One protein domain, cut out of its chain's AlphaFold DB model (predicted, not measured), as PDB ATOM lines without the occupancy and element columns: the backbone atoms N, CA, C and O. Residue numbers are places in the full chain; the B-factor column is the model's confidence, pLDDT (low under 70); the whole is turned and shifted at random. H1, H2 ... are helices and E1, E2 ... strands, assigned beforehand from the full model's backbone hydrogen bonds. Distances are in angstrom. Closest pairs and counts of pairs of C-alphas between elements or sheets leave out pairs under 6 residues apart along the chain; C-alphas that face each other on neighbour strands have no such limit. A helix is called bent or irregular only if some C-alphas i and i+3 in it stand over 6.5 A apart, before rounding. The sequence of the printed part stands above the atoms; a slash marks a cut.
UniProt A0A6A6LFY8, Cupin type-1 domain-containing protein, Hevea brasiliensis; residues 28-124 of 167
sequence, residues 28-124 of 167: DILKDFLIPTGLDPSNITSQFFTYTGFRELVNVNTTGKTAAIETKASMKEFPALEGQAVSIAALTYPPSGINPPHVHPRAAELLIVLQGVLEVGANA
ATOM      1  N   ASP A  28     170.032 123.711 116.093       91.62
ATOM      2  CA  ASP A  28     171.337 123.385 115.520       91.62
ATOM      3  C   ASP A  28     171.745 121.952 115.907       91.62
ATOM      4  O   ASP A  28     171.613 121.536 117.065       91.62
ATOM      5  N   ILE A  29     172.278 121.194 114.948       95.00
ATOM      6  CA  ILE A  29     172.853 119.873 115.212       95.00
ATOM      7  C   ILE A  29     174.284 119.975 115.745       95.00
ATOM      8  O   ILE A  29     175.034 120.890 115.425       95.00
ATOM      9  N   LEU A  30     174.679 118.989 116.553       95.56
ATOM     10  CA  LEU A  30     176.017 118.908 117.163       95.56
ATOM     11  C   LEU A  30     176.985 118.000 116.385       95.56
ATOM     12  O   LEU A  30     178.033 117.614 116.897       95.56
ATOM     13  N   LYS A  31     176.591 117.589 115.181       93.88
ATOM     14  CA  LYS A  31     177.338 116.713 114.274       93.88
ATOM     15  C   LYS A  31     177.244 117.295 112.871       93.88
ATOM     16  O   LYS A  31     176.339 118.074 112.609       93.88
ATOM     17  N   ASP A  32     178.108 116.851 111.968       92.25
ATOM     18  CA  ASP A  32     178.091 117.321 110.578       92.25
ATOM     19  C   ASP A  32     176.764 116.985 109.872       92.25
ATOM     20  O   ASP A  32     176.229 117.777 109.098       92.25
ATOM     21  N   PHE A  33     176.206 115.809 110.166       94.12
ATOM     22  CA  PHE A  33     174.905 115.363 109.678       94.12
ATOM     23  C   PHE A  33     174.271 114.356 110.642       94.12
ATOM     24  O   PHE A  33     174.944 113.737 111.476       94.12
ATOM     25  N   LEU A  34     172.956 114.187 110.517       94.19
ATOM     26  CA  LEU A  34     172.200 113.173 111.241       94.19
ATOM     27  C   LEU A  34     172.054 111.915 110.383       94.19
ATOM     28  O   LEU A  34     171.865 111.982 109.170       94.19
ATOM     29  N   ILE A  35     172.173 110.758 111.030       91.25
ATOM     30  CA  ILE A  35     171.995 109.453 110.396       91.25
ATOM     31  C   ILE A  35     170.595 108.965 110.765       91.25
ATOM     32  O   ILE A  35     170.322 108.833 111.964       91.25
ATOM     33  N   PRO A  36     169.721 108.688 109.780       87.38
ATOM     34  CA  PRO A  36     168.390 108.167 110.048       87.38
ATOM     35  C   PRO A  36     168.422 106.903 110.908       87.38
ATOM     36  O   PRO A  36     169.274 106.025 110.738       87.38
ATOM     37  N   THR A  37     167.457 106.789 111.818       89.00
ATOM     38  CA  THR A  37     167.324 105.630 112.702       89.00
ATOM     39  C   THR A  37     167.248 104.333 111.893       89.00
ATOM     40  O   THR A  37     166.423 104.204 110.993       89.00
ATOM     41  N   GLY A  38     168.088 103.356 112.241       86.12
ATOM     42  CA  GLY A  38     168.130 102.051 111.572       86.12
ATOM     43  C   GLY A  38     169.126 101.947 110.415       86.12
ATOM     44  O   GLY A  38     169.239 100.872 109.830       86.12
ATOM     45  N   LEU A  39     169.875 103.013 110.107       87.56
ATOM     46  CA  LEU A  39     171.006 102.954 109.180       87.56
ATOM     47  C   LEU A  39     172.336 102.790 109.921       87.56
ATOM     48  O   LEU A  39     172.583 103.424 110.946       87.56
ATOM     49  N   ASP A  40     173.205 101.947 109.365       90.31
ATOM     50  CA  ASP A  40     174.586 101.806 109.818       90.31
ATOM     51  C   ASP A  40     175.418 102.994 109.293       90.31
ATOM     52  O   ASP A  40     175.459 103.204 108.074       90.31
ATOM     53  N   PRO A  41     176.101 103.759 110.167       88.50
ATOM     54  CA  PRO A  41     176.986 104.846 109.756       88.50
ATOM     55  C   PRO A  41     178.041 104.456 108.719       88.50
ATOM     56  O   PRO A  41     178.412 105.283 107.890       88.50
ATOM     57  N   SER A  42     178.510 103.205 108.734       90.62
ATOM     58  CA  SER A  42     179.507 102.705 107.779       90.62
ATOM     59  C   SER A  42     178.968 102.550 106.350       90.62
ATOM     60  O   SER A  42     179.751 102.524 105.403       90.62
ATOM     61  N   ASN A  43     177.642 102.517 106.181       89.38
ATOM     62  CA  ASN A  43     176.969 102.389 104.887       89.38
ATOM     63  C   ASN A  43     176.519 103.741 104.303       89.38
ATOM     64  O   ASN A  43     175.900 103.777 103.237       89.38
ATOM     65  N   ILE A  44     176.816 104.859 104.973       93.00
ATOM     66  CA  ILE A  44     176.535 106.195 104.442       93.00
ATOM     67  C   ILE A  44     177.556 106.535 103.355       93.00
ATOM     68  O   ILE A  44     178.763 106.552 103.582       93.00
ATOM     69  N   THR A  45     177.058 106.829 102.157       94.12
ATOM     70  CA  THR A  45     177.874 107.189 100.988       94.12
ATOM     71  C   THR A  45     177.437 108.536 100.414       94.12
ATOM     72  O   THR A  45     176.450 109.122 100.860       94.12
ATOM     73  N   SER A  46     178.124 109.018  99.375       94.62
ATOM     74  CA  SER A  46     177.744 110.242  98.652       94.62
ATOM     75  C   SER A  46     176.306 110.228  98.124       94.62
ATOM     76  O   SER A  46     175.698 111.287  97.976       94.62
ATOM     77  N   GLN A  47     175.730 109.044  97.892       94.06
ATOM     78  CA  GLN A  47     174.338 108.905  97.465       94.06
ATOM     79  C   GLN A  47     173.351 109.438  98.509       94.06
ATOM     80  O   GLN A  47     172.332 110.005  98.132       94.06
ATOM     81  N   PHE A  48     173.667 109.333  99.806       93.75
ATOM     82  CA  PHE A  48     172.827 109.890 100.872       93.75
ATOM     83  C   PHE A  48     172.698 111.416 100.763       93.75
ATOM     84  O   PHE A  48     171.640 111.960 101.051       93.75
ATOM     85  N   PHE A  49     173.745 112.093 100.281       95.75
ATOM     86  CA  PHE A  49     173.804 113.547 100.097       95.75
ATOM     87  C   PHE A  49     173.449 113.996  98.673       95.75
ATOM     88  O   PHE A  49     173.632 115.163  98.327       95.75
ATOM     89  N   THR A  50     172.966 113.090  97.821       96.56
ATOM     90  CA  THR A  50     172.644 113.400  96.427       96.56
ATOM     91  C   THR A  50     171.135 113.426  96.226       96.56
ATOM     92  O   THR A  50     170.485 112.386  96.173       96.56
ATOM     93  N   TYR A  51     170.576 114.623  96.044       96.50
ATOM     94  CA  TYR A  51     169.182 114.798  95.644       96.50
ATOM     95  C   TYR A  51     169.066 115.044  94.138       96.50
ATOM     96  O   TYR A  51     169.732 115.912  93.577       96.50
ATOM     97  N   THR A  52     168.205 114.277  93.470       95.56
ATOM     98  CA  THR A  52     168.056 114.306  92.006       95.56
ATOM     99  C   THR A  52     166.685 114.779  91.538       95.56
ATOM    100  O   THR A  52     166.487 114.918  90.333       95.56
ATOM    101  N   GLY A  53     165.755 115.085  92.451       93.62
ATOM    102  CA  GLY A  53     164.378 115.447  92.093       93.62
ATOM    103  C   GLY A  53     164.265 116.719  91.248       93.62
ATOM    104  O   GLY A  53     163.314 116.868  90.489       93.62
ATOM    105  N   PHE A  54     165.271 117.597  91.284       94.88
ATOM    106  CA  PHE A  54     165.309 118.805  90.456       94.88
ATOM    107  C   PHE A  54     165.775 118.582  89.008       94.88
ATOM    108  O   PHE A  54     165.754 119.519  88.214       94.88
ATOM    109  N   ARG A  55     166.183 117.366  88.622       92.69
ATOM    110  CA  ARG A  55     166.608 117.084  87.237       92.69
ATOM    111  C   ARG A  55     165.485 117.289  86.221       92.69
ATOM    112  O   ARG A  55     165.759 117.684  85.096       92.69
ATOM    113  N   GLU A  56     164.238 117.085  86.635       84.75
ATOM    114  CA  GLU A  56     163.061 117.197  85.767       84.75
ATOM    115  C   GLU A  56     162.565 118.644  85.588       84.75
ATOM    116  O   GLU A  56     161.639 118.887  84.815       84.75
ATOM    117  N   LEU A  57     163.193 119.631  86.247       89.06
ATOM    118  CA  LEU A  57     162.779 121.039  86.155       89.06
ATOM    119  C   LEU A  57     162.893 121.624  84.740       89.06
ATOM    120  O   LEU A  57     162.244 122.619  84.434       89.06
ATOM    121  N   VAL A  58     163.681 121.001  83.862       80.69
ATOM    122  CA  VAL A  58     163.823 121.420  82.460       80.69
ATOM    123  C   VAL A  58     162.621 121.046  81.583       80.69
ATOM    124  O   VAL A  58     162.422 121.675  80.550       80.69
ATOM    125  N   ASN A  59     161.815 120.054  81.983       86.12
ATOM    126  CA  ASN A  59     160.736 119.481  81.165       86.12
ATOM    127  C   ASN A  59     159.413 119.368  81.938       86.12
ATOM    128  O   ASN A  59     158.676 118.387  81.815       86.12
ATOM    129  N   VAL A  60     159.088 120.373  82.751       89.44
ATOM    130  CA  VAL A  60     157.839 120.368  83.517       89.44
ATOM    131  C   VAL A  60     156.644 120.577  82.582       89.44
ATOM    132  O   VAL A  60     156.519 121.610  81.924       89.44
ATOM    133  N   ASN A  61     155.724 119.608  82.540       89.94
ATOM    134  CA  ASN A  61     154.493 119.735  81.763       89.94
ATOM    135  C   ASN A  61     153.505 120.691  82.450       89.94
ATOM    136  O   ASN A  61     152.863 120.344  83.444       89.94
ATOM    137  N   THR A  62     153.346 121.879  81.874       91.25
ATOM    138  CA  THR A  62     152.425 122.920  82.350       91.25
ATOM    139  C   THR A  62     151.061 122.901  81.650       91.25
ATOM    140  O   THR A  62     150.187 123.705  81.976       91.25
ATOM    141  N   THR A  63     150.836 121.984  80.701       92.44
ATOM    142  CA  THR A  63     149.616 121.952  79.882       92.44
ATOM    143  C   THR A  63     148.378 121.725  80.747       92.44
ATOM    144  O   THR A  63     148.285 120.740  81.479       92.44
ATOM    145  N   GLY A  64     147.409 122.642  80.659       89.81
ATOM    146  CA  GLY A  64     146.160 122.575  81.424       89.81
ATOM    147  C   GLY A  64     146.315 122.838  82.926       89.81
ATOM    148  O   GLY A  64     145.375 122.599  83.681       89.81
ATOM    149  N   LYS A  65     147.484 123.307  83.382       90.12
ATOM    150  CA  LYS A  65     147.721 123.675  84.781       90.12
ATOM    151  C   LYS A  65     147.480 125.170  84.976       90.12
ATOM    152  O   LYS A  65     147.871 125.981  84.145       90.12
ATOM    153  N   THR A  66     146.854 125.524  86.093       89.62
ATOM    154  CA  THR A  66     146.596 126.917  86.505       89.62
ATOM    155  C   THR A  66     147.292 127.282  87.817       89.62
ATOM    156  O   THR A  66     147.432 128.460  88.136       89.62
ATOM    157  N   ALA A  67     147.760 126.282  88.567       90.62
ATOM    158  CA  ALA A  67     148.546 126.462  89.778       90.62
ATOM    159  C   ALA A  67     150.042 126.276  89.498       90.62
ATOM    160  O   ALA A  67     150.422 125.569  88.557       90.62
ATOM    161  N   ALA A  68     150.878 126.883  90.339       92.81
ATOM    162  CA  ALA A  68     152.305 126.592  90.368       92.81
ATOM    163  C   ALA A  68     152.548 125.098  90.639       92.81
ATOM    164  O   ALA A  68     151.893 124.485  91.481       92.81
ATOM    165  N   ILE A  69     153.501 124.515  89.917       92.56
ATOM    166  CA  ILE A  69     153.942 123.135  90.109       92.56
ATOM    167  C   ILE A  69     155.169 123.177  91.007       92.56
ATOM    168  O   ILE A  69     156.176 123.793  90.656       92.56
ATOM    169  N   GLU A  70     155.079 122.528  92.160       93.38
ATOM    170  CA  GLU A  70     156.112 122.553  93.188       93.38
ATOM    171  C   GLU A  70     156.900 121.236  93.207       93.38
ATOM    172  O   GLU A  70     156.326 120.153  93.313       93.38
ATOM    173  N   THR A  71     158.228 121.328  93.146       95.12
ATOM    174  CA  THR A  71     159.144 120.219  93.446       95.12
ATOM    175  C   THR A  71     159.851 120.514  94.760       95.12
ATOM    176  O   THR A  71     160.483 121.561  94.885       95.12
ATOM    177  N   LYS A  72     159.751 119.613  95.743       95.69
ATOM    178  CA  LYS A  72     160.262 119.820  97.109       95.69
ATOM    179  C   LYS A  72     161.525 119.025  97.392       95.69
ATOM    180  O   LYS A  72     161.587 117.832  97.109       95.69
ATOM    181  N   ALA A  73     162.459 119.671  98.070       97.19
ATOM    182  CA  ALA A  73     163.548 119.064  98.812       97.19
ATOM    183  C   ALA A  73     163.462 119.542 100.270       97.19
ATOM    184  O   ALA A  73     164.154 120.474 100.683       97.19
ATOM    185  N   SER A  74     162.564 118.928 101.042       95.62
ATOM    186  CA  SER A  74     162.571 119.015 102.508       95.62
ATOM    187  C   SER A  74     163.229 117.768 103.103       95.62
ATOM    188  O   SER A  74     163.555 116.841 102.366       95.62
ATOM    189  N   MET A  75     163.349 117.676 104.432       93.75
ATOM    190  CA  MET A  75     163.809 116.442 105.091       93.75
ATOM    191  C   MET A  75     162.986 115.196 104.706       93.75
ATOM    192  O   MET A  75     163.478 114.076 104.798       93.75
ATOM    193  N   LYS A  76     161.733 115.377 104.257       94.06
ATOM    194  CA  LYS A  76     160.873 114.281 103.804       94.06
ATOM    195  C   LYS A  76     161.341 113.693 102.472       94.06
ATOM    196  O   LYS A  76     161.332 112.477 102.314       94.06
ATOM    197  N   GLU A  77     161.710 114.538 101.513       96.06
ATOM    198  CA  GLU A  77     162.162 114.110 100.183       96.06
ATOM    199  C   GLU A  77     163.681 113.901 100.125       96.06
ATOM    200  O   GLU A  77     164.167 113.101  99.327       96.06
ATOM    201  N   PHE A  78     164.428 114.612 100.969       96.44
ATOM    202  CA  PHE A  78     165.879 114.590 101.039       96.44
ATOM    203  C   PHE A  78     166.349 114.517 102.505       96.44
ATOM    204  O   PHE A  78     166.637 115.548 103.119       96.44
ATOM    205  N   PRO A  79     166.447 113.300 103.082       94.00
ATOM    206  CA  PRO A  79     166.751 113.103 104.503       94.00
ATOM    207  C   PRO A  79     168.069 113.717 104.983       94.00
ATOM    208  O   PRO A  79     168.192 114.039 106.158       94.00
ATOM    209  N   ALA A  80     169.040 113.943 104.093       95.44
ATOM    210  CA  ALA A  80     170.290 114.613 104.457       95.44
ATOM    211  C   ALA A  80     170.104 116.072 104.922       95.44
ATOM    212  O   ALA A  80     171.018 116.633 105.520       95.44
ATOM    213  N   LEU A  81     168.938 116.682 104.672       96.44
ATOM    214  CA  LEU A  81     168.590 118.006 105.197       96.44
ATOM    215  C   LEU A  81     168.109 117.980 106.653       96.44
ATOM    216  O   LEU A  81     167.913 119.042 107.245       96.44
ATOM    217  N   GLU A  82     167.907 116.801 107.249       94.81
ATOM    218  CA  GLU A  82     167.520 116.703 108.654       94.81
ATOM    219  C   GLU A  82     168.578 117.364 109.550       94.81
ATOM    220  O   GLU A  82     169.754 116.996 109.554       94.81
ATOM    221  N   GLY A  83     168.142 118.380 110.301       93.69
ATOM    222  CA  GLY A  83     169.006 119.152 111.190       93.69
ATOM    223  C   GLY A  83     169.869 120.222 110.512       93.69
ATOM    224  O   GLY A  83     170.628 120.896 111.198       93.69
ATOM    225  N   GLN A  84     169.739 120.424 109.197       95.31
ATOM    226  CA  GLN A  84     170.479 121.461 108.459       95.31
ATOM    227  C   GLN A  84     169.770 122.827 108.451       95.31
ATOM    228  O   GLN A  84     170.276 123.779 107.864       95.31
ATOM    229  N   ALA A  85     168.587 122.925 109.071       94.81
ATOM    230  CA  ALA A  85     167.766 124.138 109.159       94.81
ATOM    231  C   ALA A  85     167.403 124.777 107.799       94.81
ATOM    232  O   ALA A  85     167.087 125.967 107.727       94.81
ATOM    233  N   VAL A  86     167.441 123.997 106.713       95.62
ATOM    234  CA  VAL A  86     167.117 124.454 105.358       95.62
ATOM    235  C   VAL A  86     166.252 123.443 104.613       95.62
ATOM    236  O   VAL A  86     166.356 122.231 104.787       95.62
ATOM    237  N   SER A  87     165.415 123.967 103.727       96.62
ATOM    238  CA  SER A  87     164.663 123.210 102.729       96.62
ATOM    239  C   SER A  87     164.569 124.034 101.456       96.62
ATOM    240  O   SER A  87     164.621 125.261 101.518       96.62
ATOM    241  N   ILE A  88     164.410 123.377 100.313       97.00
ATOM    242  CA  ILE A  88     164.348 124.044  99.010       97.00
ATOM    243  C   ILE A  88     163.089 123.586  98.283       97.00
ATOM    244  O   ILE A  88     162.766 122.400  98.280       97.00
ATOM    245  N   ALA A  89     162.402 124.516  97.628       96.06
ATOM    246  CA  ALA A  89     161.352 124.209  96.672       96.06
ATOM    247  C   ALA A  89     161.661 124.897  95.341       96.06
ATOM    248  O   ALA A  89     162.110 126.042  95.307       96.06
ATOM    249  N   ALA A  90     161.418 124.192  94.242       96.06
ATOM    250  CA  ALA A  90     161.445 124.756  92.904       96.06
ATOM    251  C   ALA A  90     160.010 124.860  92.391       96.06
ATOM    252  O   ALA A  90     159.287 123.862  92.356       96.06
ATOM    253  N   LEU A  91     159.604 126.069  92.002       95.12
ATOM    254  CA  LEU A  91     158.258 126.351  91.520       95.12
ATOM    255  C   LEU A  91     158.293 126.659  90.025       95.12
ATOM    256  O   LEU A  91     158.998 127.565  89.587       95.12
ATOM    257  N   THR A  92     157.502 125.920  89.249       95.31
ATOM    258  CA  THR A  92     157.276 126.193  87.826       95.31
ATOM    259  C   THR A  92     155.868 126.726  87.623       95.31
ATOM    260  O   THR A  92     154.889 126.069  87.979       95.31
ATOM    261  N   TYR A  93     155.764 127.909  87.027       94.31
ATOM    262  CA  TYR A  93     154.489 128.565  86.779       94.31
ATOM    263  C   TYR A  93     154.056 128.352  85.319       94.31
ATOM    264  O   TYR A  93     154.829 128.669  84.411       94.31
ATOM    265  N   PRO A  94     152.836 127.842  85.053       93.19
ATOM    266  CA  PRO A  94     152.227 127.977  83.731       93.19
ATOM    267  C   PRO A  94     152.006 129.469  83.405       93.19
ATOM    268  O   PRO A  94     151.985 130.295  84.321       93.19
ATOM    269  N   PRO A  95     151.795 129.852  82.132       89.75
ATOM    270  CA  PRO A  95     151.389 131.214  81.795       89.75
ATOM    271  C   PRO A  95     150.152 131.643  82.601       89.75
ATOM    272  O   PRO A  95     149.134 130.957  82.585       89.75
ATOM    273  N   SER A  96     150.242 132.781  83.297       89.62
ATOM    274  CA  SER A  96     149.214 133.278  84.238       89.62
ATOM    275  C   SER A  96     148.917 132.355  85.431       89.62
ATOM    276  O   SER A  96     147.888 132.502  86.089       89.62
ATOM    277  N   GLY A  97     149.797 131.393  85.709       91.81
ATOM    278  CA  GLY A  97     149.684 130.499  86.851       91.81
ATOM    279  C   GLY A  97     149.865 131.225  88.176       91.81
ATOM    280  O   GLY A  97     150.629 132.184  88.268       91.81
ATOM    281  N   ILE A  98     149.189 130.738  89.214       91.25
ATOM    282  CA  ILE A  98     149.214 131.344  90.550       91.25
ATOM    283  C   ILE A  98     149.722 130.323  91.570       91.25
ATOM    284  O   ILE A  98     149.310 129.163  91.561       91.25
ATOM    285  N   ASN A  99     150.589 130.762  92.482       91.88
ATOM    286  CA  ASN A  99     150.768 130.096  93.768       91.88
ATOM    287  C   ASN A  99     149.824 130.793  94.763       91.88
ATOM    288  O   ASN A  99     150.028 131.980  95.032       91.88
ATOM    289  N   PRO A 100     148.747 130.136  95.232       86.88
ATOM    290  CA  PRO A 100     147.751 130.791  96.070       86.88
ATOM    291  C   PRO A 100     148.367 131.416  97.332       86.88
ATOM    292  O   PRO A 100     149.394 130.933  97.813       86.88
ATOM    293  N   PRO A 101     147.735 132.448  97.922       86.81
ATOM    294  CA  PRO A 101     148.200 133.019  99.183       86.81
ATOM    295  C   PRO A 101     148.360 131.949 100.273       86.81
ATOM    296  O   PRO A 101     147.390 131.308 100.691       86.81
ATOM    297  N   HIS A 102     149.582 131.773 100.761       87.31
ATOM    298  CA  HIS A 102     149.959 130.746 101.732       87.31
ATOM    299  C   HIS A 102     150.879 131.333 102.806       87.31
ATOM    300  O   HIS A 102     151.224 132.513 102.763       87.31
ATOM    301  N   VAL A 103     151.220 130.518 103.807       87.06
ATOM    302  CA  VAL A 103     152.137 130.892 104.889       87.06
ATOM    303  C   VAL A 103     153.068 129.738 105.225       87.06
ATOM    304  O   VAL A 103     152.660 128.574 105.196       87.06
ATOM    305  N   HIS A 104     154.291 130.071 105.629       89.75
ATOM    306  CA  HIS A 104     155.237 129.136 106.223       89.75
ATOM    307  C   HIS A 104     155.333 129.420 107.729       89.75
ATOM    308  O   HIS A 104     156.003 130.362 108.139       89.75
ATOM    309  N   PRO A 105     154.663 128.634 108.596       86.62
ATOM    310  CA  PRO A 105     154.495 128.995 110.009       86.62
ATOM    311  C   PRO A 105     155.780 128.913 110.846       86.62
ATOM    312  O   PRO A 105     155.772 129.307 112.008       86.62
ATOM    313  N   ARG A 106     156.860 128.347 110.296       89.19
ATOM    314  CA  ARG A 106     158.115 128.071 111.014       89.19
ATOM    315  C   ARG A 106     159.371 128.475 110.239       89.19
ATOM    316  O   ARG A 106     160.465 128.152 110.677       89.19
ATOM    317  N   ALA A 107     159.225 129.122 109.083       89.81
ATOM    318  CA  ALA A 107     160.354 129.426 108.212       89.81
ATOM    319  C   ALA A 107     160.133 130.740 107.460       89.81
ATOM    320  O   ALA A 107     159.016 131.043 107.043       89.81
ATOM    321  N   ALA A 108     161.218 131.490 107.273       90.94
ATOM    322  CA  ALA A 108     161.277 132.544 106.272       90.94
ATOM    323  C   ALA A 108     161.599 131.932 104.901       90.94
ATOM    324  O   ALA A 108     162.229 130.878 104.818       90.94
ATOM    325  N   GLU A 109     161.196 132.612 103.833       93.19
ATOM    326  CA  GLU A 109     161.424 132.171 102.459       93.19
ATOM    327  C   GLU A 109     162.338 133.157 101.722       93.19
ATOM    328  O   GLU A 109     162.173 134.375 101.823       93.19
ATOM    329  N   LEU A 110     163.297 132.621 100.966       94.88
ATOM    330  CA  LEU A 110     164.093 133.364  99.996       94.88
ATOM    331  C   LEU A 110     163.728 132.874  98.595       94.88
ATOM    332  O   LEU A 110     163.982 131.720  98.254       94.88
ATOM    333  N   LEU A 111     163.180 133.769  97.777       95.31
ATOM    334  CA  LEU A 111     162.823 133.485  96.391       95.31
ATOM    335  C   LEU A 111     163.919 133.955  95.434       95.31
ATOM    336  O   LEU A 111     164.386 135.091  95.510       95.31
ATOM    337  N   ILE A 112     164.282 133.087  94.489       96.81
ATOM    338  CA  ILE A 112     165.205 133.394  93.393       96.81
ATOM    339  C   ILE A 112     164.519 133.014  92.080       96.81
ATOM    340  O   ILE A 112     164.194 131.848  91.855       96.81
ATOM    341  N   VAL A 113     164.302 133.995  91.203       96.19
ATOM    342  CA  VAL A 113     163.727 133.758  89.871       96.19
ATOM    343  C   VAL A 113     164.840 133.323  88.923       96.19
ATOM    344  O   VAL A 113     165.755 134.094  88.642       96.19
ATOM    345  N   LEU A 114     164.758 132.086  88.427       94.50
ATOM    346  CA  LEU A 114     165.743 131.532  87.489       94.50
ATOM    347  C   LEU A 114     165.410 131.841  86.022       94.50
ATOM    348  O   LEU A 114     166.315 131.978  85.202       94.50
ATOM    349  N   GLN A 115     164.123 131.945  85.681       93.19
ATOM    350  CA  GLN A 115     163.658 132.209  84.321       93.19
ATOM    351  C   GLN A 115     162.300 132.920  84.330       93.19
ATOM    352  O   GLN A 115     161.419 132.579  85.116       93.19
ATOM    353  N   GLY A 116     162.119 133.873  83.409       93.31
ATOM    354  CA  GLY A 116     160.872 134.621  83.245       93.31
ATOM    355  C   GLY A 116     160.752 135.816  84.191       93.31
ATOM    356  O   GLY A 116     161.751 136.375  84.640       93.31
ATOM    357  N   VAL A 117     159.513 136.228  84.453       94.06
ATOM    358  CA  VAL A 117     159.167 137.330  85.359       94.06
ATOM    359  C   VAL A 117     158.062 136.834  86.282       94.06
ATOM    360  O   VAL A 117     157.088 136.251  85.809       94.06
ATOM    361  N   LEU A 118     158.221 137.058  87.583       94.75
ATOM    362  CA  LEU A 118     157.259 136.660  88.604       94.75
ATOM    363  C   LEU A 118     156.836 137.890  89.405       94.75
ATOM    364  O   LEU A 118     157.684 138.611  89.929       94.75
ATOM    365  N   GLU A 119     155.530 138.108  89.515       95.38
ATOM    366  CA  GLU A 119     154.972 139.078  90.453       95.38
ATOM    367  C   GLU A 119     154.860 138.428  91.835       95.38
ATOM    368  O   GLU A 119     154.285 137.347  91.975       95.38
ATOM    369  N   VAL A 120     155.434 139.071  92.854       94.38
ATOM    370  CA  VAL A 120     155.485 138.541  94.221       94.38
ATOM    371  C   VAL A 120     154.870 139.550  95.181       94.38
ATOM    372  O   VAL A 120     155.276 140.711  95.222       94.38
ATOM    373  N   GLY A 121     153.914 139.085  95.984       92.00
ATOM    374  CA  GLY A 121     153.333 139.834  97.092       92.00
ATOM    375  C   GLY A 121     153.557 139.106  98.414       92.00
ATOM    376  O   GLY A 121     153.313 137.906  98.508       92.00
ATOM    377  N   ALA A 122     153.985 139.839  99.442       88.38
ATOM    378  CA  ALA A 122     154.130 139.331 100.803       88.38
ATOM    379  C   ALA A 122     153.327 140.202 101.777       88.38
ATOM    380  O   ALA A 122     153.237 141.420 101.613       88.38
ATOM    381  N   ASN A 123     152.749 139.580 102.804       85.00
ATOM    382  CA  ASN A 123     152.113 140.281 103.915       85.00
ATOM    383  C   ASN A 123     152.782 139.862 105.232       85.00
ATOM    384  O   ASN A 123     153.337 138.774 105.335       85.00
ATOM    385  N   ALA A 124     152.736 140.724 106.249       78.31
ATOM    386  CA  ALA A 124     153.299 140.418 107.571       78.31
ATOM    387  C   ALA A 124     152.427 139.442 108.393       78.31
ATOM    388  O   ALA A 124     152.671 139.237 109.580       78.31
TER     389      ALA A 124
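This is residues 28 to 124 of the 167 residues of the protein "Cupin type-1 domain-containing protein" of Hevea brasiliensis (UniProt A0A6A6LFY8). This model has little regular structure: a small two-stranded hairpin, E1 and E2, with H2 over it, while the long unnamed stretch 93 to 124 folds back on the side away from H2. Residues 37 to 43 stick out near H1. The printed part has 97 residues, with H1, H2, E1 and E2 in that order, an antiparallel sheet E1 - E2, and mixed class, only 21 residues being in named elements. It is loose, with a radius of gyration of the C-alphas of 16.6 A, and spans 49 by 34 by 20 A.

H1, residues 46 to 49, is apart from H2, residues 53 to 59. The closest C-alphas of H2 and E1, residues 69 to 73, are those of Phe 54 and Thr 71, 7.0 A apart. E1 and E2, residues 88 to 92, form an antiparallel hairpin at 163 degrees, with N 71 and O 90 within hydrogen-bond range at 2.9 A. H2 has 0 of 3 O i to N i+4 pairs within range and 2 of 4 O i to N i+3 pairs; H1 is too short for an i+4 pair.

H1 begins at C-alpha 46 (177.744, 110.242, 98.652) and is 5.3 A long. H2, 12.2 A, is irregular, C-alphas 55 and 58 being 7.0 A apart. E1 is 13.6 A and E2 13.4 A, ending at C-alpha 92 (157.276, 126.193, 87.826).

The farthest C-alphas, of Ser 42 and Ser 96, are 49.1 A apart. The printed part has no cut, the link from E1 to E2 is long, and no printed residue is under 70 in pLDDT.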